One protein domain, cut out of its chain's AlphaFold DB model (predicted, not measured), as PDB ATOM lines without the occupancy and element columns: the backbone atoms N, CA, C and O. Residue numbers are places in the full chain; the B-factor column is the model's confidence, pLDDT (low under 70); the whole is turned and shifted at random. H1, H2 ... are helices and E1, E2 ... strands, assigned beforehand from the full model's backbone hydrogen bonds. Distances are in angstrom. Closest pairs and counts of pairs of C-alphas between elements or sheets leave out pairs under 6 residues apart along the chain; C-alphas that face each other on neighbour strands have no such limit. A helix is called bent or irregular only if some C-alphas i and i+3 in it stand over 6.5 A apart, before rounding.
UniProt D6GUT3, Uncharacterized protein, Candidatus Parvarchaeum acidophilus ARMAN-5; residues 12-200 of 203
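Overview. This is residues 12 to 200 of the 203 residues of an uncharacterized protein of Candidatus Parvarchaeum acidophilus ARMAN-5 (UniProt D6GUT3). Two groups of helices stand next to each other, with H7 bridging them: H1, H2 and H3 form a bundle, while H4, H5 and H6 form a second cluster. Two small strand hairpins pack on the bundle, E1 and E2 near the end of H1 that holds residue 12, and E3 and E4 beside H1, mainly through E4. The printed part has 189 residues with seven named helices and four named strands, in the order H1, H2, E1, E2, H3, E3, E4, H4, H5, H6, H7, and each hairpin of strands is an antiparallel sheet of two. The class is mostly helix. The whole is compact, with a radius of gyration of the C-alphas of 16.8 A and spans of 49 by 42 by 33 A.

Arrangement. H1, residues 12 to 31, and H2, residues 44 to 64, form a helical hairpin; they touch at a shallow tilt of 17 degrees, with the C-alphas of Asn 21 and Ile 54 closest at 6.2 A. H3, residues 83 to 98, completes an up and down bundle with them, each helix running against the one before it. H3 touches H2 at a shallow tilt of 14 degrees, opposite ways; their closest C-alphas, Ser 55 and Ile 90, are 6.0 A apart. H1 touches H3 with residues 22 to 30 alone, closest at the C-alphas of Leu 29 and Leu 97, 5.7 A. E1, residues 67 to 72, and E2, residues 75 to 80, form an antiparallel hairpin, with N 70 and O 77 within hydrogen-bond range at 2.8 A. The closest C-alphas of H1 and E1, Asp 15 and Arg 67, are 5.4 A apart. E3, residues 112 to 115, and E4, residues 118 to 121, form another antiparallel hairpin, with N 113 and O 120 at 2.9 A, within hydrogen-bond range. The closest C-alphas of H1 and E4, Ala 23 and Met 118, are 5.1 A apart. H4, residues 123 to 132, touches H5, residues 137 to 160, at a tilt of 36 degrees, only just steep; the C-alphas of Leu 127 and Ser 150 are closest at 5.8 A. H6, residues 165 to 176, touches H5 at a shallow tilt of 24 degrees, opposite ways, closest at the C-alphas of Ala 147 and Leu 173, 6.7 A. H7, residues 183 to 198, touches H5 at a steep tilt of 60 degrees, with the C-alphas of Ala 148 and Ser 186 closest at 4.6 A. H7 touches H3 with residues 192 to 196 alone, closest at the C-alphas of Tyr 92 and Trp 196, 7.1 A. H1 and H5 are apart, among other pairs. Every O i to N i+4 pair is within hydrogen-bond range in H1, H3, H4 and H7, against 14 of 17 in H2, 16 of 20 in H5 and 6 of 8 in H6.

Along the chain. H1 begins at C-alpha 12, (116.906, 158.662, 108.839), and measures 26.3 A. H2 measures 31.3 A and is irregular, only just: C-alphas 60 and 63 are 6.9 A apart. E1 and E2 measure 14.6 A and 15.9 A, and H3 measures 22.9 A. E3 and E4 have four residues each, and H4 has ten. H5, 34.5 A, begins at C-alpha 137, (90.490, 130.070, 80.916); it is irregular, with C-alphas 141 and 144 at 7.6 A, and has a kink of 54 degrees near residue 144. H6 measures 17.7 A. H7, 22.5 A, ends at C-alpha 198, (113.649, 137.450, 106.013).

Size, cuts and confidence. The two C-alphas farthest apart, those of Val 12 and Ser 178, are 51.3 A apart. The printed part has no cut. The links from H1 to H2 and from H3 to E3 are long, with 12 and 13 residues. Residues 159 to 165, of which 159 and 160 belong to H5 and 165 to H6, stand free. The mean pLDDT of the printed part is 79.6, and 53 residues are under 70, among them residues 34 to 43, 101 to 109, 133 to 141 and 160 to 180.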
ATOM      1  N   VAL A  12     118.235 159.293 108.701       54.69
ATOM      2  CA  VAL A  12     116.906 158.662 108.839       54.69
ATOM      3  C   VAL A  12     116.059 158.789 107.566       54.69
ATOM      4  O   VAL A  12     115.106 158.032 107.405       54.69
ATOM      5  N   ASP A  13     116.432 159.675 106.642       79.75
ATOM      6  CA  ASP A  13     115.624 159.983 105.459       79.75
ATOM      7  C   ASP A  13     115.701 158.897 104.371       79.75
ATOM      8  O   ASP A  13     114.674 158.443 103.874       79.75
ATOM      9  N   ASP A  14     116.894 158.382 104.054       89.38
ATOM     10  CA  ASP A  14     117.048 157.396 102.973       89.38
ATOM     11  C   ASP A  14     116.516 156.002 103.362       89.38
ATOM     12  O   ASP A  14     115.924 155.311 102.531       89.38
ATOM     13  N   ASP A  15     116.654 155.607 104.636       90.56
ATOM     14  CA  ASP A  15     116.069 154.371 105.180       90.56
ATOM     15  C   ASP A  15     114.529 154.415 105.100       90.56
ATOM     16  O   ASP A  15     113.875 153.419 104.786       90.56
ATOM     17  N   LEU A  16     113.929 155.576 105.402       89.88
ATOM     18  CA  LEU A  16     112.485 155.785 105.279       89.88
ATOM     19  C   LEU A  16     112.046 155.832 103.817       89.88
ATOM     20  O   LEU A  16     111.031 155.227 103.484       89.88
ATOM     21  N   LEU A  17     112.811 156.497 102.954       92.12
ATOM     22  CA  LEU A  17     112.520 156.606 101.529       92.12
ATOM     23  C   LEU A  17     112.563 155.239 100.835       92.12
ATOM     24  O   LEU A  17     111.682 154.940 100.027       92.12
ATOM     25  N   LEU A  18     113.528 154.379 101.182       93.81
ATOM     26  CA  LEU A  18     113.582 152.993 100.706       93.81
ATOM     27  C   LEU A  18     112.295 152.247 101.070       93.81
ATOM     28  O   LEU A  18     111.603 151.725 100.196       93.81
ATOM     29  N   ARG A  19     111.939 152.248 102.358       92.06
ATOM     30  CA  ARG A  19     110.739 151.564 102.855       92.06
ATOM     31  C   ARG A  19     109.450 152.140 102.270       92.06
ATOM     32  O   ARG A  19     108.533 151.381 101.976       92.06
ATOM     33  N   ALA A  20     109.385 153.452 102.047       92.62
ATOM     34  CA  ALA A  20     108.249 154.102 101.404       92.62
ATOM     35  C   ALA A  20     108.071 153.638  99.951       92.62
ATOM     36  O   ALA A  20     106.950 153.313  99.562       92.62
ATOM     37  N   ASN A  21     109.157 153.530  99.174       94.69
ATOM     38  CA  ASN A  21     109.101 153.004  97.804       94.69
ATOM     39  C   ASN A  21     108.641 151.537  97.777       94.69
ATOM     40  O   ASN A  21     107.762 151.186  96.992       94.69
ATOM     41  N   ILE A  22     109.175 150.696  98.669       95.38
ATOM     42  CA  ILE A  22     108.774 149.283  98.783       95.38
ATOM     43  C   ILE A  22     107.295 149.174  99.173       95.38
ATOM     44  O   ILE A  22     106.525 148.488  98.501       95.38
ATOM     45  N   ALA A  23     106.868 149.893 100.215       93.94
ATOM     46  CA  ALA A  23     105.482 149.894 100.676       93.94
ATOM     47  C   ALA A  23     104.515 150.405  99.597       93.94
ATOM     48  O   ALA A  23     103.423 149.859  99.438       93.94
ATOM     49  N   GLN A  24     104.914 151.422  98.829       93.25
ATOM     50  CA  GLN A  24     104.141 151.912  97.692       93.25
ATOM     51  C   GLN A  24     104.023 150.848  96.593       93.25
ATOM     52  O   GLN A  24     102.930 150.667  96.056       93.25
ATOM     53  N   GLY A  25     105.101 150.112  96.308       92.31
ATOM     54  CA  GLY A  25     105.086 148.980  95.378       92.31
ATOM     55  C   GLY A  25     104.107 147.905  95.817       92.31
ATOM     56  O   GLY A  25     103.177 147.580  95.087       92.31
ATOM     57  N   ILE A  26     104.222 147.432  97.054       92.81
ATOM     58  CA  ILE A  26     103.302 146.438  97.623       92.81
ATOM     59  C   ILE A  26     101.844 146.914  97.546       92.81
ATOM     60  O   ILE A  26     100.942 146.159  97.168       92.81
ATOM     61  N   LYS A  27     101.605 148.182  97.891       90.44
ATOM     62  CA  LYS A  27     100.274 148.783  97.875       90.44
ATOM     63  C   LYS A  27      99.679 148.809  96.468       90.44
ATOM     64  O   LYS A  27      98.586 148.287  96.274       90.44
ATOM     65  N   ILE A  28     100.383 149.396  95.500       88.12
ATOM     66  CA  ILE A  28      99.856 149.619  94.145       88.12
ATOM     67  C   ILE A  28      99.812 148.320  93.335       88.12
ATOM     68  O   ILE A  28      98.838 148.080  92.621       88.12
ATOM     69  N   LEU A  29     100.848 147.484  93.436       87.56
ATOM     70  CA  LEU A  29     100.968 146.275  92.619       87.56
ATOM     71  C   LEU A  29     100.053 145.147  93.121       87.56
ATOM     72  O   LEU A  29      99.616 144.324  92.315       87.56
ATOM     73  N   TYR A  30      99.717 145.132  94.418       86.88
ATOM     74  CA  TYR A  30      98.969 144.029  95.023       86.88
ATOM     75  C   TYR A  30      97.784 144.446  95.904       86.88
ATOM     76  O   TYR A  30      96.654 144.061  95.610       86.88
ATOM     77  N   LEU A  31      97.999 145.209  96.983       83.94
ATOM     78  CA  LEU A  31      96.964 145.389  98.020       83.94
ATOM     79  C   LEU A  31      95.746 146.214  97.572       83.94
ATOM     80  O   LEU A  31      94.624 145.875  97.949       83.94
ATOM     81  N   ASP A  32      95.963 147.269  96.787       82.56
ATOM     82  CA  ASP A  32      94.915 148.188  96.315       82.56
ATOM     83  C   ASP A  32      94.436 147.848  94.896       82.56
ATOM     84  O   ASP A  32      93.637 148.569  94.292       82.56
ATOM     85  N   ARG A  33      94.934 146.744  94.334       73.88
ATOM     86  CA  ARG A  33      94.631 146.350  92.966       73.88
ATOM     87  C   ARG A  33      93.150 145.944  92.852       73.88
ATOM     88  O   ARG A  33      92.699 145.070  93.597       73.88
ATOM     89  N   PRO A  34      92.383 146.512  91.897       64.56
ATOM     90  CA  PRO A  34      91.042 146.019  91.599       64.56
ATOM     91  C   PRO A  34      91.110 144.565  91.115       64.56
ATOM     92  O   PRO A  34      92.127 144.141  90.569       64.56
ATOM     93  N   VAL A  35      90.029 143.795  91.280       62.03
ATOM     94  CA  VAL A  35      89.948 142.364  90.912       62.03
ATOM     95  C   VAL A  35      89.894 142.180  89.382       62.03
ATOM     96  O   VAL A  35      88.935 141.663  88.822       62.03
ATOM     97  N   LEU A  36      90.914 142.671  88.686       56.00
ATOM     98  CA  LEU A  36      91.107 142.607  87.246       56.00
ATOM     99  C   LEU A  36      92.472 141.956  86.981       56.00
ATOM    100  O   LEU A  36      93.434 142.182  87.719       56.00
ATOM    101  N   PHE A  37      92.553 141.128  85.940       54.53
ATOM    102  CA  PHE A  37      93.704 140.268  85.626       54.53
ATOM    103  C   PHE A  37      94.987 141.049  85.236       54.53
ATOM    104  O   PHE A  37      94.919 142.257  85.182       54.53
ATOM    105  N   TYR A  38      96.161 140.423  85.089       60.12
ATOM    106  CA  TYR A  38      97.418 140.918  84.493       60.12
ATOM    107  C   TYR A  38      98.219 139.673  84.073       60.12
ATOM    108  O   TYR A  38      98.330 138.786  84.919       60.12
ATOM    109  N   PRO A  39      98.757 139.548  82.844       58.06
ATOM    110  CA  PRO A  39      99.052 140.608  81.872       58.06
ATOM    111  C   PRO A  39      97.956 140.957  80.849       58.06
ATOM    112  O   PRO A  39      98.031 142.020  80.248       58.06
ATOM    113  N   GLU A  40      96.897 140.159  80.671       61.19
ATOM    114  CA  GLU A  40      95.874 140.428  79.624       61.19
ATOM    115  C   GLU A  40      94.860 141.525  80.005       61.19
ATOM    116  O   GLU A  40      93.755 141.611  79.476       61.19
ATOM    117  N   ASN A  41      95.210 142.385  80.954       65.44
ATOM    118  CA  ASN A  41      94.388 143.526  81.326       65.44
ATOM    119  C   ASN A  41      95.004 144.781  80.744       65.44
ATOM    120  O   ASN A  41      96.202 145.011  80.876       65.44
ATOM    121  N   LYS A  42      94.153 145.641  80.188       67.56
ATOM    122  CA  LYS A  42      94.518 146.962  79.661       67.56
ATOM    123  C   LYS A  42      95.342 147.824  80.627       67.56
ATOM    124  O   LYS A  42      96.048 148.725  80.199       67.56
ATOM    125  N   HIS A  43      95.251 147.575  81.930       68.75
ATOM    126  CA  HIS A  43      96.012 148.288  82.952       68.75
ATOM    127  C   HIS A  43      97.403 147.676  83.237       68.75
ATOM    128  O   HIS A  43      98.107 148.197  84.100       68.75
ATOM    129  N   TYR A  44      97.797 146.580  82.563       78.38
ATOM    130  CA  TYR A  44      99.041 145.853  82.852       78.38
ATOM    131  C   TYR A  44     100.247 146.713  82.563       78.38
ATOM    132  O   TYR A  44     101.102 146.855  83.426       78.38
ATOM    133  N   GLU A  45     100.255 147.342  81.389       82.62
ATOM    134  CA  GLU A  45     101.323 148.249  80.981       82.62
ATOM    135  C   GLU A  45     101.490 149.370  82.007       82.62
ATOM    136  O   GLU A  45     102.591 149.605  82.483       82.62
ATOM    137  N   ARG A  46     100.386 149.944  82.507       85.06
ATOM    138  CA  ARG A  46     100.458 150.952  83.574       85.06
ATOM    139  C   ARG A  46     101.081 150.405  84.861       85.06
ATOM    140  O   ARG A  46     101.835 151.114  85.519       85.06
ATOM    141  N   LEU A  47     100.752 149.181  85.271       85.44
ATOM    142  CA  LEU A  47     101.378 148.587  86.455       85.44
ATOM    143  C   LEU A  47     102.841 148.211  86.224       85.44
ATOM    144  O   LEU A  47     103.640 148.321  87.150       85.44
ATOM    145  N   LYS A  48     103.194 147.807  85.006       88.44
ATOM    146  CA  LYS A  48     104.565 147.536  84.588       88.44
ATOM    147  C   LYS A  48     105.404 148.815  84.588       88.44
ATOM    148  O   LYS A  48     106.533 148.789  85.069       88.44
ATOM    149  N   ASP A  49     104.831 149.942  84.168       90.50
ATOM    150  CA  ASP A  49     105.452 151.266  84.273       90.50
ATOM    151  C   ASP A  49     105.681 151.657  85.735       90.50
ATOM    152  O   ASP A  49     106.774 152.083  86.108       90.50
ATOM    153  N   VAL A  50     104.674 151.455  86.592       90.88
ATOM    154  CA  VAL A  50     104.807 151.696  88.038       90.88
ATOM    155  C   VAL A  50     105.893 150.803  88.640       90.88
ATOM    156  O   VAL A  50     106.743 151.292  89.381       90.88
ATOM    157  N   PHE A  51     105.908 149.512  88.307       94.00
ATOM    158  CA  PHE A  51     106.945 148.576  88.737       94.00
ATOM    159  C   PHE A  51     108.339 149.018  88.276       94.00
ATOM    160  O   PHE A  51     109.272 149.020  89.081       94.00
ATOM    161  N   SER A  52     108.479 149.448  87.020       95.50
ATOM    162  CA  SER A  52     109.731 149.967  86.463       95.50
ATOM    163  C   SER A  52     110.216 151.199  87.232       95.50
ATOM    164  O   SER A  52     111.370 151.249  87.664       95.50
ATOM    165  N   GLN A  53     109.316 152.150  87.506       96.31
ATOM    166  CA  GLN A  53     109.634 153.357  88.268       96.31
ATOM    167  C   GLN A  53     110.068 153.039  89.704       96.31
ATOM    168  O   GLN A  53     111.065 153.576  90.180       96.31
ATOM    169  N   ILE A  54     109.354 152.151  90.397       95.25
ATOM    170  CA  ILE A  54     109.682 151.767  91.778       95.25
ATOM    171  C   ILE A  54     111.008 151.005  91.823       95.25
ATOM    172  O   ILE A  54     111.857 151.287  92.670       95.25
ATOM    173  N   SER A  55     111.231 150.096  90.874       96.94
ATOM    174  CA  SER A  55     112.488 149.356  90.739       96.94
ATOM    175  C   SER A  55     113.672 150.288  90.497       96.94
ATOM    176  O   SER A  55     114.741 150.097  91.077       96.94
ATOM    177  N   LYS A  56     113.488 151.320  89.663       97.25
ATOM    178  CA  LYS A  56     114.488 152.370  89.454       97.25
ATOM    179  C   LYS A  56     114.762 153.135  90.749       97.25
ATOM    180  O   LYS A  56     115.915 153.211  91.158       97.25
ATOM    181  N   ASN A  57     113.722 153.604  91.440       95.44
ATOM    182  CA  ASN A  57     113.874 154.337  92.698       95.44
ATOM    183  C   ASN A  57     114.654 153.531  93.751       95.44
ATOM    184  O   ASN A  57     115.518 154.081  94.425       95.44
ATOM    185  N   ILE A  58     114.384 152.228  93.888       95.56
ATOM    186  CA  ILE A  58     115.099 151.358  94.836       95.56
ATOM    187  C   ILE A  58     116.584 151.242  94.463       95.56
ATOM    188  O   ILE A  58     117.445 151.374  95.334       95.56
ATOM    189  N   ARG A  59     116.899 151.041  93.175       96.25
ATOM    190  CA  ARG A  59     118.288 150.968  92.686       96.25
ATOM    191  C   ARG A  59     119.040 152.283  92.893       96.25
ATOM    192  O   ARG A  59     120.174 152.262  93.368       96.25
ATOM    193  N   ASP A  60     118.393 153.412  92.617       95.12
ATOM    194  CA  ASP A  60     118.979 154.753  92.737       95.12
ATOM    195  C   ASP A  60     119.304 155.131  94.195       95.12
ATOM    196  O   ASP A  60     120.131 156.010  94.447       95.12
ATOM    197  N   LEU A  61     118.711 154.445  95.179       93.38
ATOM    198  CA  LEU A  61     119.046 154.628  96.592       93.38
ATOM    199  C   LEU A  61     120.317 153.880  97.012       93.38
ATOM    200  O   LEU A  61     120.931 154.276  98.003       93.38
ATOM    201  N   LYS A  62     120.773 152.860  96.270       92.81
ATOM    202  CA  LYS A  62     121.953 152.050  96.632       92.81
ATOM    203  C   LYS A  62     123.198 152.883  96.983       92.81
ATOM    204  O   LYS A  62     123.790 152.614  98.032       92.81
ATOM    205  N   PRO A  63     123.612 153.905  96.200       92.88
ATOM    206  CA  PRO A  63     124.815 154.687  96.508       92.88
ATOM    207  C   PRO A  63     124.755 155.391  97.870       92.88
ATOM    208  O   PRO A  63     125.792 155.656  98.478       92.88
ATOM    209  N   LYS A  64     123.544 155.648  98.381       92.69
ATOM    210  CA  LYS A  64     123.307 156.276  99.685       92.69
ATOM    211  C   LYS A  64     123.419 155.302 100.862       92.69
ATOM    212  O   LYS A  64     123.425 155.732 102.015       92.69
ATOM    213  N   LYS A  65     123.572 154.002 100.581       92.50
ATOM    214  CA  LYS A  65     123.684 152.914 101.566       92.50
ATOM    215  C   LYS A  65     122.528 152.916 102.586       92.50
ATOM    216  O   LYS A  65     122.808 152.933 103.791       92.50
ATOM    217  N   PRO A  66     121.257 152.936 102.134       93.50
ATOM    218  CA  PRO A  66     120.115 152.810 103.030       93.50
ATOM    219  C   PRO A  66     120.139 151.439 103.707       93.50
ATOM    220  O   PRO A  66     120.763 150.495 103.214       93.50
ATOM    221  N   ARG A  67     119.448 151.326 104.835       91.50
ATOM    222  CA  ARG A  67     119.305 150.082 105.584       91.50
ATOM    223  C   ARG A  67     117.893 149.534 105.485       91.50
ATOM    224  O   ARG A  67     116.913 150.271 105.623       91.50
ATOM    225  N   MET A  68     117.806 148.227 105.307       89.94
ATOM    226  CA  MET A  68     116.564 147.471 105.290       89.94
ATOM    227  C   MET A  68     116.408 146.716 106.607       89.94
ATOM    228  O   MET A  68     117.399 146.310 107.207       89.94
ATOM    229  N   LEU A  69     115.165 146.559 107.059       84.50
ATOM    230  CA  LEU A  69     114.858 145.675 108.177       84.50
ATOM    231  C   LEU A  69     114.961 144.224 107.688       84.50
ATOM    232  O   LEU A  69     114.316 143.882 106.699       84.50
ATOM    233  N   VAL A  70     115.751 143.404 108.372       86.25
ATOM    234  CA  VAL A  70     115.936 141.978 108.094       86.25
ATOM    235  C   VAL A  70     115.546 141.180 109.339       86.25
ATOM    236  O   VAL A  70     115.825 141.587 110.465       86.25
ATOM    237  N   ILE A  71     114.854 140.068 109.130       80.50
ATOM    238  CA  ILE A  71     114.479 139.081 110.133       80.50
ATOM    239  C   ILE A  71     115.511 137.954 110.064       80.50
ATOM    240  O   ILE A  71     115.602 137.255 109.054       80.50
ATOM    241  N   SER A  72     116.276 137.794 111.139       71.44
ATOM    242  CA  SER A  72     117.328 136.785 111.275       71.44
ATOM    243  C   SER A  72     117.034 135.939 112.511       71.44
ATOM    244  O   SER A  72     117.383 136.304 113.634       71.44
ATOM    245  N   GLY A  73     116.334 134.819 112.315       67.62
ATOM    246  CA  GLY A  73     115.797 134.023 113.423       67.62
ATOM    247  C   GLY A  73     114.760 134.818 114.221       67.62
ATOM    248  O   GLY A  73     113.803 135.331 113.644       67.62
ATOM    249  N   ASP A  74     114.978 134.960 115.531       64.38
ATOM    250  CA  ASP A  74     114.089 135.701 116.443       64.38
ATOM    251  C   ASP A  74     114.447 137.196 116.571       64.38
ATOM    252  O   ASP A  74     113.874 137.921 117.392       64.38
ATOM    253  N   HIS A  75     115.417 137.678 115.791       68.12
ATOM    254  CA  HIS A  75     115.913 139.050 115.863       68.12
ATOM    255  C   HIS A  75     115.537 139.871 114.627       68.12
ATOM    256  O   HIS A  75     115.451 139.368 113.506       68.12
ATOM    257  N   LEU A  76     115.301 141.164 114.865       76.88
ATOM    258  CA  LEU A  76     115.053 142.171 113.841       76.88
ATOM    259  C   LEU A  76     116.254 143.109 113.770       76.88
ATOM    260  O   LEU A  76     116.463 143.917 114.677       76.88
ATOM    261  N   ASP A  77     116.987 143.037 112.666       81.50
ATOM    262  CA  ASP A  77     118.205 143.804 112.442       81.50
ATOM    263  C   ASP A  77     118.060 144.778 111.272       81.50
ATOM    264  O   ASP A  77     117.185 144.654 110.418       81.50
ATOM    265  N   TYR A  78     118.917 145.799 111.244       86.75
ATOM    266  CA  TYR A  78     119.008 146.730 110.120       86.75
ATOM    267  C   TYR A  78     120.302 146.499 109.354       86.75
ATOM    268  O   TYR A  78     121.377 146.886 109.816       86.75
ATOM    269  N   GLU A  79     120.185 145.958 108.147       90.75
ATOM    270  CA  GLU A  79     121.323 145.665 107.278       90.75
ATOM    271  C   GLU A  79     121.438 146.672 106.137       90.75
ATOM    272  O   GLU A  79     120.437 147.188 105.639       90.75
ATOM    273  N   ILE A  80     122.672 146.973 105.723       93.94
ATOM    274  CA  ILE A  80     122.921 147.846 104.570       93.94
ATOM    275  C   ILE A  80     122.423 147.143 103.311       93.94
ATOM    276  O   ILE A  80     122.780 146.000 103.054       93.94
ATOM    277  N   LEU A  81     121.652 147.866 102.501       94.31
ATOM    278  CA  LEU A  81     121.084 147.361 101.262       94.31
ATOM    279  C   LEU A  81     122.185 146.895 100.286       94.31
ATOM    280  O   LEU A  81     122.983 147.706  99.805       94.31
ATOM    281  N   THR A  82     122.203 145.596  99.984       95.69
ATOM    282  CA  THR A  82     123.113 144.968  99.012       95.69
ATOM    283  C   THR A  82     122.447 144.791  97.643       95.69
ATOM    284  O   THR A  82     121.228 144.909  97.514       95.69
ATOM    285  N   ASP A  83     123.232 144.477  96.605       95.81
ATOM    286  CA  ASP A  83     122.689 144.157  95.272       95.81
ATOM    287  C   ASP A  83     121.751 142.953  95.296       95.81
ATOM    288  O   ASP A  83     120.713 142.951  94.639       95.81
ATOM    289  N   GLU A  84     122.089 141.953  96.101       95.81
ATOM    290  CA  GLU A  84     121.274 140.760  96.258       95.81
ATOM    291  C   GLU A  84     119.921 141.081  96.910       95.81
ATOM    292  O   GLU A  84     118.882 140.578  96.475       95.81
ATOM    293  N   MET A  85     119.914 141.951  97.924       95.81
ATOM    294  CA  MET A  85     118.677 142.416  98.554       95.81
ATOM    295  C   MET A  85     117.837 143.234  97.574       95.81
ATOM    296  O   MET A  85     116.631 143.020  97.493       95.81
ATOM    297  N   ILE A  86     118.459 144.131  96.802       96.75
ATOM    298  CA  ILE A  86     117.775 144.919  95.767       96.75
ATOM    299  C   ILE A  86     117.113 143.996  94.752       96.75
ATOM    300  O   ILE A  86     115.929 144.164  94.468       96.75
ATOM    301  N   GLN A  87     117.854 143.016  94.232       97.56
ATOM    302  CA  GLN A  87     117.308 142.080  93.261       97.56
ATOM    303  C   GLN A  87     116.155 141.280  93.867       97.56
ATOM    304  O   GLN A  87     115.091 141.216  93.267       97.56
ATOM    305  N   SER A  88     116.304 140.789  95.099       96.56
ATOM    306  CA  SER A  88     115.246 140.061  95.810       96.56
ATOM    307  C   SER A  88     113.976 140.896  96.026       96.56
ATOM    308  O   SER A  88     112.867 140.394  95.847       96.56
ATOM    309  N   ILE A  89     114.118 142.180  96.379       96.44
ATOM    310  CA  ILE A  89     112.989 143.111  96.527       96.44
ATOM    311  C   ILE A  89     112.293 143.320  95.179       96.44
ATOM    312  O   ILE A  89     111.066 143.335  95.116       96.44
ATOM    313  N   ILE A  90     113.054 143.480  94.099       96.75
ATOM    314  CA  ILE A  90     112.501 143.685  92.757       96.75
ATOM    315  C   ILE A  90     111.808 142.414  92.258       96.75
ATOM    316  O   ILE A  90     110.685 142.503  91.773       96.75
ATOM    317  N   ASP A  91     112.412 141.243  92.459       95.75
ATOM    318  CA  ASP A  91     111.813 139.944  92.136       95.75
ATOM    319  C   ASP A  91     110.511 139.726  92.913       95.75
ATOM    320  O   ASP A  91     109.542 139.193  92.375       95.75
ATOM    321  N   TYR A  92     110.454 140.177  94.169       95.88
ATOM    322  CA  TYR A  92     109.228 140.152  94.958       95.88
ATOM    323  C   TYR A  92     108.147 141.079  94.385       95.88
ATOM    324  O   TYR A  92     106.989 140.682  94.259       95.88
ATOM    325  N   LEU A  93     108.497 142.315  94.022       94.38
ATOM    326  CA  LEU A  93     107.542 143.253  93.425       94.38
ATOM    327  C   LEU A  93     107.022 142.757  92.065       94.38
ATOM    328  O   LEU A  93     105.842 142.945  91.768       94.38
ATOM    329  N   ASP A  94     107.866 142.092  91.275       91.62
ATOM    330  CA  ASP A  94     107.459 141.433  90.030       91.62
ATOM    331  C   ASP A  94     106.545 140.233  90.324       91.62
ATOM    332  O   ASP A  94     105.460 140.108  89.760       91.62
ATOM    333  N   PHE A  95     106.895 139.401  91.311       90.19
ATOM    334  CA  PHE A  95     106.039 138.316  91.798       90.19
ATOM    335  C   PHE A  95     104.628 138.798  92.174       90.19
ATOM    336  O   PHE A  95     103.636 138.173  91.790       90.19
ATOM    337  N   LEU A  96     104.515 139.942  92.856       88.12
ATOM    338  CA  LEU A  96     103.230 140.542  93.219       88.12
ATOM    339  C   LEU A  96     102.357 140.912  92.006       88.12
ATOM    340  O   LEU A  96     101.130 140.828  92.104       88.12
ATOM    341  N   LEU A  97     102.949 141.273  90.861       80.81
ATOM    342  CA  LEU A  97     102.205 141.529  89.620       80.81
ATOM    343  C   LEU A  97     101.532 140.262  89.078       80.81
ATOM    344  O   LEU A  97     100.406 140.332  88.567       80.81
ATOM    345  N   TYR A  98     102.206 139.116  89.204       77.44
ATOM    346  CA  TYR A  98     101.726 137.821  88.713       77.44
ATOM    347  C   TYR A  98     100.684 137.163  89.616       77.44
ATOM    348  O   TYR A  98      99.990 136.242  89.174       77.44
ATOM    349  N   LEU A  99     100.572 137.595  90.873       80.00
ATOM    350  CA  LEU A  99      99.591 137.040  91.792       80.00
ATOM    351  C   LEU A  99      98.165 137.474  91.421       80.00
ATOM    352  O   LEU A  99      97.924 138.641  91.085       80.00
ATOM    353  N   PRO A 100      97.180 136.563  91.518       73.25
ATOM    354  CA  PRO A 100      95.790 136.942  91.344       73.25
ATOM    355  C   PRO A 100      95.384 137.859  92.505       73.25
ATOM    356  O   PRO A 100      95.684 137.546  93.662       73.25
ATOM    357  N   PRO A 101      94.680 138.973  92.249       64.00
ATOM    358  CA  PRO A 101      94.075 139.738  93.324       64.00
ATOM    359  C   PRO A 101      92.965 138.884  93.962       64.00
ATOM    360  O   PRO A 101      92.185 138.242  93.248       64.00
ATOM    361  N   PRO A 102      92.850 138.837  95.293       61.56
ATOM    362  CA  PRO A 102      91.825 138.032  95.940       61.56
ATOM    363  C   PRO A 102      90.431 138.548  95.595       61.56
ATOM    364  O   PRO A 102      90.148 139.743  95.639       61.56
ATOM    365  N   LYS A 103      89.523 137.615  95.306       57.09
ATOM    366  CA  LYS A 103      88.152 137.920  94.873       57.09
ATOM    367  C   LYS A 103      87.266 138.557  95.946       57.09
ATOM    368  O   LYS A 103      86.214 139.094  95.616       57.09
ATOM    369  N   SER A 104      87.616 138.419  97.223       52.31
ATOM    370  CA  SER A 104      86.634 138.571  98.294       52.31
ATOM    371  C   SER A 104      86.803 139.869  99.077       52.31
ATOM    372  O   SER A 104      87.721 140.014  99.888       52.31
ATOM    373  N   LEU A 105      85.821 140.761  98.915       49.69
ATOM    374  CA  LEU A 105      85.509 141.829  99.872       49.69
ATOM    375  C   LEU A 105      85.197 141.274 101.282       49.69
ATOM    376  O   LEU A 105      85.268 142.016 102.253       49.69
ATOM    377  N   PHE A 106      84.942 139.964 101.405       50.94
ATOM    378  CA  PHE A 106      84.544 139.259 102.630       50.94
ATOM    379  C   PHE A 106      85.595 138.261 103.146       50.94
ATOM    380  O   PHE A 106      85.284 137.385 103.955       50.94
ATOM    381  N   SER A 107      86.842 138.336 102.669       57.28
ATOM    382  CA  SER A 107      87.907 137.491 103.212       57.28
ATOM    383  C   SER A 107      88.139 137.835 104.686       57.28
ATOM    384  O   SER A 107      88.571 138.940 105.003       57.28
ATOM    385  N   LYS A 108      87.896 136.872 105.586       64.06
ATOM    386  CA  LYS A 108      88.236 136.974 107.020       64.06
ATOM    387  C   LYS A 108      89.751 136.924 107.281       64.06
ATOM    388  O   LYS A 108      90.180 136.995 108.428       64.06
ATOM    389  N   TRP A 109      90.565 136.748 106.239       68.50
ATOM    390  CA  TRP A 109      92.010 136.625 106.359       68.50
ATOM    391  C   TRP A 109      92.635 138.011 106.488       68.50
ATOM    392  O   TRP A 109      92.334 138.914 105.704       68.50
ATOM    393  N   ARG A 110      93.524 138.180 107.471       76.00
ATOM    394  CA  ARG A 110      94.234 139.443 107.682       76.00
ATOM    395  C   ARG A 110      95.062 139.767 106.439       76.00
ATOM    396  O   ARG A 110      96.061 139.106 106.174       76.00
ATOM    397  N   LYS A 111      94.639 140.786 105.685       81.19
ATOM    398  CA  LYS A 111      95.247 141.144 104.391       81.19
ATOM    399  C   LYS A 111      96.713 141.538 104.519       81.19
ATOM    400  O   LYS A 111      97.519 141.191 103.668       81.19
ATOM    401  N   SER A 112      97.035 142.268 105.583       87.25
ATOM    402  CA  SER A 112      98.354 142.851 105.787       87.25
ATOM    403  C   SER A 112      98.675 143.078 107.262       87.25
ATOM    404  O   SER A 112      97.771 143.232 108.095       87.25
ATOM    405  N   VAL A 113      99.963 143.190 107.556       88.06
ATOM    406  CA  VAL A 113     100.532 143.590 108.846       88.06
ATOM    407  C   VAL A 113     101.414 144.820 108.617       88.06
ATOM    408  O   VAL A 113     101.838 145.080 107.491       88.06
ATOM    409  N   GLU A 114     101.642 145.612 109.659       87.81
ATOM    410  CA  GLU A 114     102.628 146.687 109.616       87.81
ATOM    411  C   GLU A 114     103.959 146.171 110.170       87.81
ATOM    412  O   GLU A 114     104.017 145.717 111.311       87.81
ATOM    413  N   LEU A 115     105.014 146.221 109.358       82.62
ATOM    414  CA  LEU A 115     106.368 145.807 109.720       82.62
ATOM    415  C   LEU A 115     107.351 146.893 109.278       82.62
ATOM    416  O   LEU A 115     107.364 147.296 108.119       82.62
ATOM    417  N   GLY A 116     108.147 147.432 110.205       74.38
ATOM    418  CA  GLY A 116     109.128 148.475 109.880       74.38
ATOM    419  C   GLY A 116     108.533 149.739 109.233       74.38
ATOM    420  O   GLY A 116     109.216 150.389 108.447       74.38
ATOM    421  N   LYS A 117     107.276 150.103 109.547       81.88
ATOM    422  CA  LYS A 117     106.486 151.174 108.886       81.88
ATOM    423  C   LYS A 117     106.077 150.876 107.434       81.88
ATOM    424  O   LYS A 117     105.719 151.787 106.690       81.88
ATOM    425  N   MET A 118     106.136 149.617 107.013       88.12
ATOM    426  CA  MET A 118     105.617 149.151 105.731       88.12
ATOM    427  C   MET A 118     104.370 148.307 105.967       88.12
ATOM    428  O   MET A 118     104.347 147.448 106.847       88.12
ATOM    429  N   LYS A 119     103.333 148.519 105.158       89.81
ATOM    430  CA  LYS A 119     102.159 147.644 105.127       89.81
ATOM    431  C   LYS A 119     102.446 146.486 104.175       89.81
ATOM    432  O   LYS A 119     102.489 146.695 102.966       89.81
ATOM    433  N   VAL A 120     102.630 145.288 104.718       90.94
ATOM    434  CA  VAL A 120     103.061 144.092 103.975       90.94
ATOM    435  C   VAL A 120     101.984 143.007 104.009       90.94
ATOM    436  O   VAL A 120     101.285 142.892 105.020       90.94
ATOM    437  N   PRO A 121     101.763 142.250 102.919       91.06
ATOM    438  CA  PRO A 121     100.737 141.219 102.880       91.06
ATOM    439  C   PRO A 121     101.117 140.032 103.761       91.06
ATOM    440  O   PRO A 121     102.298 139.749 103.962       91.06
ATOM    441  N   THR A 122     100.107 139.315 104.254       89.12
ATOM    442  CA  THR A 122     100.375 138.044 104.932       89.12
ATOM    443  C   THR A 122     100.531 136.903 103.927       89.12
ATOM    444  O   THR A 122      99.812 136.870 102.922       89.12
ATOM    445  N   MET A 123     101.388 135.916 104.206       87.06
ATOM    446  CA  MET A 123     101.475 134.680 103.409       87.06
ATOM    447  C   MET A 123     100.114 133.999 103.299       87.06
ATOM    448  O   MET A 123      99.702 133.534 102.241       87.06
ATOM    449  N   SER A 124      99.384 134.010 104.409       82.75
ATOM    450  CA  SER A 124      98.016 133.525 104.518       82.75
ATOM    451  C   SER A 124      97.091 134.195 103.482       82.75
ATOM    452  O   SER A 124      96.326 133.525 102.786       82.75
ATOM    453  N   TYR A 125      97.175 135.516 103.319       84.81
ATOM    454  CA  TYR A 125      96.396 136.247 102.319       84.81
ATOM    455  C   TYR A 125      96.822 135.931 100.876       84.81
ATOM    456  O   TYR A 125      95.955 135.773 100.009       84.81
ATOM    457  N   ILE A 126      98.126 135.775 100.624       87.38
ATOM    458  CA  ILE A 126      98.663 135.355  99.318       87.38
ATOM    459  C   ILE A 126      98.142 133.962  98.950       87.38
ATOM    460  O   ILE A 126      97.553 133.783  97.884       87.38
ATOM    461  N   LEU A 127      98.261 133.000  99.867       86.00
ATOM    462  CA  LEU A 127      97.759 131.638  99.708       86.00
ATOM    463  C   LEU A 127      96.260 131.632  99.409       86.00
ATOM    464  O   LEU A 127      95.817 131.043  98.426       86.00
ATOM    465  N   ASN A 128      95.463 132.359 100.192       80.06
ATOM    466  CA  ASN A 128      94.033 132.460  99.930       80.06
ATOM    467  C   ASN A 128      93.738 133.044  98.535       80.06
ATOM    468  O   ASN A 128      92.792 132.606  97.879       80.06
ATOM    469  N   SER A 129      94.536 134.003  98.060       80.19
ATOM    470  CA  SER A 129      94.386 134.576  96.716       80.19
ATOM    471  C   SER A 129      94.627 133.532  95.625       80.19
ATOM    472  O   SER A 129      93.813 133.413  94.711       80.19
ATOM    473  N   LEU A 130      95.673 132.715  95.766       81.12
ATOM    474  CA  LEU A 130      95.988 131.616  94.845       81.12
ATOM    475  C   LEU A 130      94.882 130.543  94.824       81.12
ATOM    476  O   LEU A 130      94.485 130.054  93.765       81.12
ATOM    477  N   LEU A 131      94.323 130.216  95.992       75.81
ATOM    478  CA  LEU A 131      93.354 129.129  96.145       75.81
ATOM    479  C   LEU A 131      91.920 129.507  95.797       75.81
ATOM    480  O   LEU A 131      91.176 128.676  95.286       75.81
ATOM    481  N   THR A 132      91.488 130.730  96.093       70.19
ATOM    482  CA  THR A 132      90.064 131.108  96.000       70.19
ATOM    483  C   THR A 132      89.711 131.859  94.726       70.19
ATOM    484  O   THR A 132      88.531 132.067  94.431       70.19
ATOM    485  N   TYR A 133      90.705 132.242  93.925       65.00
ATOM    486  CA  TYR A 133      90.437 132.863  92.640       65.00
ATOM    487  C   TYR A 133      89.801 131.839  91.680       65.00
ATOM    488  O   TYR A 133      90.311 130.726  91.503       65.00
ATOM    489  N   LYS A 134      88.649 132.195  91.082       60.50
ATOM    490  CA  LYS A 134      88.122 131.473  89.910       60.50
ATOM    491  C   LYS A 134      88.984 131.897  88.736       60.50
ATOM    492  O   LYS A 134      88.939 133.062  88.355       60.50
ATOM    493  N   LEU A 135      89.764 130.955  88.238       57.88
ATOM    494  CA  LEU A 135      90.766 131.174  87.210       57.88
ATOM    495  C   LEU A 135      90.044 131.281  85.861       57.88
ATOM    496  O   LEU A 135      89.363 130.330  85.482       57.88
ATOM    497  N   PRO A 136      90.112 132.432  85.169       55.47
ATOM    498  CA  PRO A 136      89.687 132.526  83.777       55.47
ATOM    499  C   PRO A 136      90.463 131.521  82.914       55.47
ATOM    500  O   PRO A 136      91.571 131.126  83.281       55.47
ATOM    501  N   ASP A 137      89.919 131.135  81.759       53.38
ATOM    502  CA  ASP A 137      90.490 130.070  80.916       53.38
ATOM    503  C   ASP A 137      91.958 130.295  80.523       53.38
ATOM    504  O   ASP A 137      92.723 129.337  80.411       53.38
ATOM    505  N   TYR A 138      92.391 131.548  80.415       53.78
ATOM    506  CA  TYR A 138      93.765 131.924  80.088       53.78
ATOM    507  C   TYR A 138      94.779 131.763  81.250       53.78
ATOM    508  O   TYR A 138      95.985 131.771  81.022       53.78
ATOM    509  N   TRP A 139      94.340 131.510  82.496       59.62
ATOM    510  CA  TRP A 139      95.231 131.113  83.611       59.62
ATOM    511  C   TRP A 139      95.552 129.620  83.632       59.62
ATOM    512  O   TRP A 139      96.445 129.203  84.373       59.62
ATOM    513  N   LYS A 140      94.847 128.798  82.843       64.31
ATOM    514  CA  LYS A 140      95.032 127.339  82.854       64.31
ATOM    515  C   LYS A 140      96.492 126.938  82.598       64.31
ATOM    516  O   LYS A 140      96.975 125.999  83.219       64.31
ATOM    517  N   GLY A 141      97.223 127.707  81.784       66.75
ATOM    518  CA  GLY A 141      98.650 127.488  81.503       66.75
ATOM    519  C   GLY A 141      99.617 127.815  82.653       66.75
ATOM    520  O   GLY A 141     100.801 127.510  82.552       66.75
ATOM    521  N   LYS A 142      99.146 128.434  83.743       75.69
ATOM    522  CA  LYS A 142      99.945 128.781  84.934       75.69
ATOM    523  C   LYS A 142      99.489 128.031  86.194       75.69
ATOM    524  O   LYS A 142     100.021 128.275  87.272       75.69
ATOM    525  N   MET A 143      98.536 127.101  86.072       75.62
ATOM    526  CA  MET A 143      98.001 126.312  87.191       75.62
ATOM    527  C   MET A 143      99.088 125.573  87.962       75.62
ATOM    528  O   MET A 143      99.131 125.663  89.186       75.62
ATOM    529  N   ASP A 144      99.989 124.903  87.243       78.62
ATOM    530  CA  ASP A 144     101.068 124.117  87.843       78.62
ATOM    531  C   ASP A 144     102.023 125.017  88.649       78.62
ATOM    532  O   ASP A 144     102.432 124.667  89.755       78.62
ATOM    533  N   LEU A 145     102.294 126.230  88.151       82.75
ATOM    534  CA  LEU A 145     103.091 127.242  88.845       82.75
ATOM    535  C   LEU A 145     102.411 127.714  90.138       82.75
ATOM    536  O   LEU A 145     103.040 127.755  91.191       82.75
ATOM    537  N   TYR A 146     101.122 128.057  90.085       82.56
ATOM    538  CA  TYR A 146     100.391 128.517  91.270       82.56
ATOM    539  C   TYR A 146     100.178 127.416  92.301       82.56
ATOM    540  O   TYR A 146     100.179 127.700  93.500       82.56
ATOM    541  N   ALA A 147     100.033 126.170  91.857       82.19
ATOM    542  CA  ALA A 147     100.022 125.019  92.738       82.19
ATOM    543  C   ALA A 147     101.374 124.823  93.428       82.19
ATOM    544  O   ALA A 147     101.392 124.622  94.640       82.19
ATOM    545  N   ALA A 148     102.485 124.955  92.694       85.50
ATOM    546  CA  ALA A 148     103.826 124.923  93.270       85.50
ATOM    547  C   ALA A 148     104.006 126.030  94.319       85.50
ATOM    548  O   ALA A 148     104.333 125.721  95.456       85.50
ATOM    549  N   ILE A 149     103.670 127.287  94.002       88.75
ATOM    550  CA  ILE A 149     103.746 128.410  94.958       88.75
ATOM    551  C   ILE A 149     102.874 128.148  96.195       88.75
ATOM    552  O   ILE A 149     103.308 128.357  97.326       88.75
ATOM    553  N   SER A 150     101.635 127.691  95.996       87.19
ATOM    554  CA  SER A 150     100.715 127.404  97.102       87.19
ATOM    555  C   SER A 150     101.241 126.286  97.998       87.19
ATOM    556  O   SER A 150     101.129 126.385  99.218       87.19
ATOM    557  N   LYS A 151     101.840 125.247  97.401       86.50
ATOM    558  CA  LYS A 151     102.510 124.171  98.127       86.50
ATOM    559  C   LYS A 151     103.701 124.704  98.921       86.50
ATOM    560  O   LYS A 151     103.765 124.438 100.111       86.50
ATOM    561  N   SER A 152     104.570 125.520  98.325       89.00
ATOM    562  CA  SER A 152     105.704 126.129  99.033       89.00
ATOM    563  C   SER A 152     105.253 126.952 100.243       89.00
ATOM    564  O   SER A 152     105.843 126.835 101.314       89.00
ATOM    565  N   ILE A 153     104.183 127.749 100.108       89.31
ATOM    566  CA  ILE A 153     103.621 128.507 101.238       89.31
ATOM    567  C   ILE A 153     103.101 127.554 102.320       89.31
ATOM    568  O   ILE A 153     103.355 127.781 103.501       89.31
ATOM    569  N   LEU A 154     102.388 126.490 101.941       84.81
ATOM    570  CA  LEU A 154     101.911 125.491 102.895       84.81
ATOM    571  C   LEU A 154     103.046 124.774 103.622       84.81
ATOM    572  O   LEU A 154     102.946 124.590 104.830       84.81
ATOM    573  N   ASP A 155     104.099 124.380 102.910       84.62
ATOM    574  CA  ASP A 155     105.255 123.700 103.491       84.62
ATOM    575  C   ASP A 155     105.920 124.606 104.541       84.62
ATOM    576  O   ASP A 155     106.131 124.176 105.672       84.62
ATOM    577  N   ILE A 156     106.117 125.896 104.231       84.12
ATOM    578  CA  ILE A 156     106.625 126.887 105.196       84.12
ATOM    579  C   ILE A 156     105.670 127.036 106.392       84.12
ATOM    580  O   ILE A 156     106.111 127.045 107.540       84.12
ATOM    581  N   MET A 157     104.356 127.142 106.155       81.81
ATOM    582  CA  MET A 157     103.360 127.276 107.228       81.81
ATOM    583  C   MET A 157     103.284 126.032 108.127       81.81
ATOM    584  O   MET A 157     103.069 126.174 109.328       81.81
ATOM    585  N   ASN A 158     103.453 124.829 107.576       76.94
ATOM    586  CA  ASN A 158     103.485 123.571 108.328       76.94
ATOM    587  C   ASN A 158     104.747 123.454 109.185       76.94
ATOM    588  O   ASN A 158     104.673 123.033 110.336       76.94
ATOM    589  N   GLU A 159     105.897 123.856 108.642       74.38
ATOM    590  CA  GLU A 159     107.175 123.862 109.364       74.38
ATOM    591  C   GLU A 159     107.187 124.883 110.511       74.38
ATOM    592  O   GLU A 159     107.906 124.704 111.492       74.38
ATOM    593  N   THR A 160     106.352 125.922 110.424       60.31
ATOM    594  CA  THR A 160     106.262 127.005 111.416       60.31
ATOM    595  C   THR A 160     105.042 126.921 112.342       60.31
ATOM    596  O   THR A 160     104.998 127.636 113.343       60.31
ATOM    597  N   SER A 161     104.036 126.078 112.064       54.06
ATOM    598  CA  SER A 161     102.806 126.035 112.868       54.06
ATOM    599  C   SER A 161     102.105 124.670 112.914       54.06
ATOM    600  O   SER A 161     101.883 124.010 111.905       54.06
ATOM    601  N   SER A 162     101.643 124.274 114.105       48.81
ATOM    602  CA  SER A 162     100.848 123.057 114.354       48.81
ATOM    603  C   SER A 162      99.349 123.259 114.028       48.81
ATOM    604  O   SER A 162      98.486 123.049 114.882       48.81
ATOM    605  N   ASN A 163      98.998 123.778 112.842       47.72
ATOM    606  CA  ASN A 163      97.676 124.387 112.615       47.72
ATOM    607  C   ASN A 163      96.689 123.528 111.788       47.72
ATOM    608  O   ASN A 163      96.910 123.247 110.612       47.72
ATOM    609  N   LYS A 164      95.516 123.202 112.362       49.72
ATOM    610  CA  LYS A 164      94.439 122.398 111.728       49.72
ATOM    611  C   LYS A 164      93.849 122.996 110.435       49.72
ATOM    612  O   LYS A 164      93.291 122.254 109.634       49.72
ATOM    613  N   LYS A 165      93.993 124.308 110.187       51.97
ATOM    614  CA  LYS A 165      93.512 124.979 108.953       51.97
ATOM    615  C   LYS A 165      94.243 124.542 107.677       51.97
ATOM    616  O   LYS A 165      93.762 124.811 106.581       51.97
ATOM    617  N   ILE A 166      95.393 123.883 107.808       52.94
ATOM    618  CA  ILE A 166      96.234 123.472 106.678       52.94
ATOM    619  C   ILE A 166      95.632 122.268 105.930       52.94
ATOM    620  O   ILE A 166      95.790 122.157 104.714       52.94
ATOM    621  N   VAL A 167      94.844 121.427 106.609       51.00
ATOM    622  CA  VAL A 167      94.191 120.252 106.004       51.00
ATOM    623  C   VAL A 167      93.158 120.668 104.945       51.00
ATOM    624  O   VAL A 167      93.285 120.272 103.791       51.00
ATOM    625  N   GLU A 168      92.230 121.578 105.275       54.53
ATOM    626  CA  GLU A 168      91.217 122.091 104.325       54.53
ATOM    627  C   GLU A 168      91.831 122.792 103.099       54.53
ATOM    628  O   GLU A 168      91.240 122.845 102.019       54.53
ATOM    629  N   ILE A 169      93.016 123.379 103.267       54.94
ATOM    630  CA  ILE A 169      93.738 124.058 102.190       54.94
ATOM    631  C   ILE A 169      94.463 123.053 101.292       54.94
ATOM    632  O   ILE A 169      94.472 123.209 100.069       54.94
ATOM    633  N   THR A 170      95.037 122.012 101.893       56.81
ATOM    634  CA  THR A 170      95.676 120.906 101.175       56.81
ATOM    635  C   THR A 170      94.669 120.197 100.269       56.81
ATOM    636  O   THR A 170      94.990 119.881  99.124       56.81
ATOM    637  N   ASP A 171      93.430 120.018 100.730       58.25
ATOM    638  CA  ASP A 171      92.372 119.403  99.926       58.25
ATOM    639  C   ASP A 171      91.941 120.303  98.754       58.25
ATOM    640  O   ASP A 171      91.868 119.838  97.616       58.25
ATOM    641  N   LYS A 172      91.825 121.624  98.967       57.81
ATOM    642  CA  LYS A 172      91.586 122.600  97.880       57.81
ATOM    643  C   LYS A 172      92.698 122.641  96.829       57.81
ATOM    644  O   LYS A 172      92.431 122.984  95.677       57.81
ATOM    645  N   LEU A 173      93.942 122.342  97.210       58.78
ATOM    646  CA  LEU A 173      95.048 122.221  96.259       58.78
ATOM    647  C   LEU A 173      94.908 120.973  95.402       58.78
ATOM    648  O   LEU A 173      94.990 121.081  94.181       58.78
ATOM    649  N   LYS A 174      94.631 119.822  96.025       58.47
ATOM    650  CA  LYS A 174      94.437 118.548  95.321       58.47
ATOM    651  C   LYS A 174      93.297 118.619  94.304       58.47
ATOM    652  O   LYS A 174      93.450 118.113  93.200       58.47
ATOM    653  N   GLU A 175      92.198 119.297  94.634       59.72
ATOM    654  CA  GLU A 175      91.056 119.494  93.724       59.72
ATOM    655  C   GLU A 175      91.389 120.350  92.490       59.72
ATOM    656  O   GLU A 175      90.756 120.213  91.443       59.72
ATOM    657  N   LYS A 176      92.375 121.252  92.594       55.59
ATOM    658  CA  LYS A 176      92.743 122.193  91.525       55.59
ATOM    659  C   LYS A 176      93.875 121.708  90.620       55.59
ATOM    660  O   LYS A 176      94.094 122.317  89.573       55.59
ATOM    661  N   THR A 177      94.581 120.644  90.988       54.38
ATOM    662  CA  THR A 177      95.707 120.101  90.217       54.38
ATOM    663  C   THR A 177      95.424 118.694  89.714       54.38
ATOM    664  O   THR A 177      95.308 117.767  90.505       54.38
ATOM    665  N   SER A 178      95.410 118.507  88.391       49.94
ATOM    666  CA  SER A 178      95.326 117.181  87.759       49.94
ATOM    667  C   SER A 178      96.698 116.532  87.511       49.94
ATOM    668  O   SER A 178      96.769 115.475  86.888       49.94
ATOM    669  N   LYS A 179      97.797 117.170  87.936       58.12
ATOM    670  CA  LYS A 179      99.183 116.736  87.707       58.12
ATOM    671  C   LYS A 179      99.995 116.756  89.000       58.12
ATOM    672  O   LYS A 179      99.727 117.554  89.897       58.12
ATOM    673  N   THR A 180     101.017 115.905  89.061       65.81
ATOM    674  CA  THR A 180     102.041 115.928  90.110       65.81
ATOM    675  C   THR A 180     102.731 117.291  90.107       65.81
ATOM    676  O   THR A 180     103.311 117.685  89.098       65.81
ATOM    677  N   ILE A 181     102.649 118.014  91.226       75.12
ATOM    678  CA  ILE A 181     103.301 119.317  91.403       75.12
ATOM    679  C   ILE A 181     104.811 119.158  91.183       75.12
ATOM    680  O   ILE A 181     105.435 118.305  91.820       75.12
ATOM    681  N   ASP A 182     105.392 119.986  90.310       79.44
ATOM    682  CA  ASP A 182     106.832 119.988  90.045       79.44
ATOM    683  C   ASP A 182     107.600 120.365  91.319       79.44
ATOM    684  O   ASP A 182     107.524 121.492  91.819       79.44
ATOM    685  N   LYS A 183     108.341 119.391  91.855       81.19
ATOM    686  CA  LYS A 183     109.106 119.550  93.089       81.19
ATOM    687  C   LYS A 183     110.195 120.616  92.951       81.19
ATOM    688  O   LYS A 183     110.377 121.392  93.877       81.19
ATOM    689  N   LYS A 184     110.861 120.709  91.796       86.44
ATOM    690  CA  LYS A 184     111.957 121.663  91.589       86.44
ATOM    691  C   LYS A 184     111.446 123.101  91.623       86.44
ATOM    692  O   LYS A 184     112.041 123.947  92.279       86.44
ATOM    693  N   VAL A 185     110.316 123.359  90.963       85.25
ATOM    694  CA  VAL A 185     109.664 124.679  90.990       85.25
ATOM    695  C   VAL A 185     109.177 125.009  92.405       85.25
ATOM    696  O   VAL A 185     109.341 126.134  92.868       85.25
ATOM    697  N   SER A 186     108.614 124.029  93.117       85.31
ATOM    698  CA  SER A 186     108.182 124.192  94.513       85.31
ATOM    699  C   SER A 186     109.344 124.562  95.445       85.31
ATOM    700  O   SER A 186     109.200 125.469  96.267       85.31
ATOM    701  N   ASP A 187     110.490 123.898  95.312       87.19
ATOM    702  CA  ASP A 187     111.677 124.156  96.134       87.19
ATOM    703  C   ASP A 187     112.249 125.559  95.840       87.19
ATOM    704  O   ASP A 187     112.503 126.327  96.768       87.19
ATOM    705  N   GLU A 188     112.313 125.967  94.566       91.81
ATOM    706  CA  GLU A 188     112.746 127.318  94.165       91.81
ATOM    707  C   GLU A 188     111.860 128.420  94.778       91.81
ATOM    708  O   GLU A 188     112.351 129.425  95.303       91.81
ATOM    709  N   TYR A 189     110.534 128.247  94.745       92.25
ATOM    710  CA  TYR A 189     109.629 129.216  95.365       92.25
ATOM    711  C   TYR A 189     109.699 129.196  96.887       92.25
ATOM    712  O   TYR A 189     109.516 130.245  97.503       92.25
ATOM    713  N   LYS A 190     109.991 128.046  97.503       90.94
ATOM    714  CA  LYS A 190     110.206 127.964  98.949       90.94
ATOM    715  C   LYS A 190     111.396 128.829  99.366       90.94
ATOM    716  O   LYS A 190     111.259 129.638 100.281       90.94
ATOM    717  N   GLU A 191     112.517 128.736  98.653       92.44
ATOM    718  CA  GLU A 191     113.702 129.572  98.896       92.44
ATOM    719  C   GLU A 191     113.398 131.068  98.730       92.44
ATOM    720  O   GLU A 191     113.725 131.875  99.605       92.44
ATOM    721  N   LYS A 192     112.705 131.444  97.646       94.50
ATOM    722  CA  LYS A 192     112.277 132.834  97.405       94.50
ATOM    723  C   LYS A 192     111.379 133.362  98.526       94.50
ATOM    724  O   LYS A 192     111.616 134.456  99.032       94.50
ATOM    725  N   LEU A 193     110.384 132.582  98.951       93.44
ATOM    726  CA  LEU A 193     109.460 132.957 100.025       93.44
ATOM    727  C   LEU A 193     110.185 133.144 101.362       93.44
ATOM    728  O   LEU A 193     109.941 134.141 102.036       93.44
ATOM    729  N   ILE A 194     111.112 132.250 101.720       91.44
ATOM    730  CA  ILE A 194     111.941 132.401 102.929       91.44
ATOM    731  C   ILE A 194     112.775 133.682 102.848       91.44
ATOM    732  O   ILE A 194     112.825 134.454 103.803       91.44
ATOM    733  N   LYS A 195     113.374 133.972 101.689       92.38
ATOM    734  CA  LYS A 195     114.132 135.212 101.489       92.38
ATOM    735  C   LYS A 195     113.258 136.456 101.658       92.38
ATOM    736  O   LYS A 195     113.690 137.432 102.267       92.38
ATOM    737  N   TRP A 196     112.030 136.442 101.149       94.75
ATOM    738  CA  TRP A 196     111.098 137.564 101.281       94.75
ATOM    739  C   TRP A 196     110.537 137.718 102.699       94.75
ATOM    740  O   TRP A 196     110.322 138.853 103.128       94.75
ATOM    741  N   LEU A 197     110.354 136.615 103.436       90.44
ATOM    742  CA  LEU A 197     110.072 136.633 104.876       90.44
ATOM    743  C   LEU A 197     111.223 137.300 105.634       90.44
ATOM    744  O   LEU A 197     110.996 138.256 106.371       90.44
ATOM    745  N   ASN A 198     112.463 136.878 105.374       89.00
ATOM    746  CA  ASN A 198     113.649 137.450 106.013       89.00
ATOM    747  C   ASN A 198     113.825 138.934 105.676       89.00
ATOM    748  O   ASN A 198     114.274 139.702 106.508       89.00
ATOM    749  N   LEU A 199     113.427 139.397 104.492       91.69
ATOM    750  CA  LEU A 199     113.450 140.827 104.154       91.69
ATOM    751  C   LEU A 199     112.238 141.611 104.690       91.69
ATOM    752  O   LEU A 199     112.089 142.794 104.384       91.69
ATOM    753  N   GLY A 200     111.339 140.965 105.437       89.06
ATOM    754  CA  GLY A 200     110.133 141.592 105.970       89.06
ATOM    755  C   GLY A 200     109.173 142.096 104.889       89.06
ATOM    756  O   GLY A 200     108.468 143.079 105.104       89.06
TER     757      GLY A 200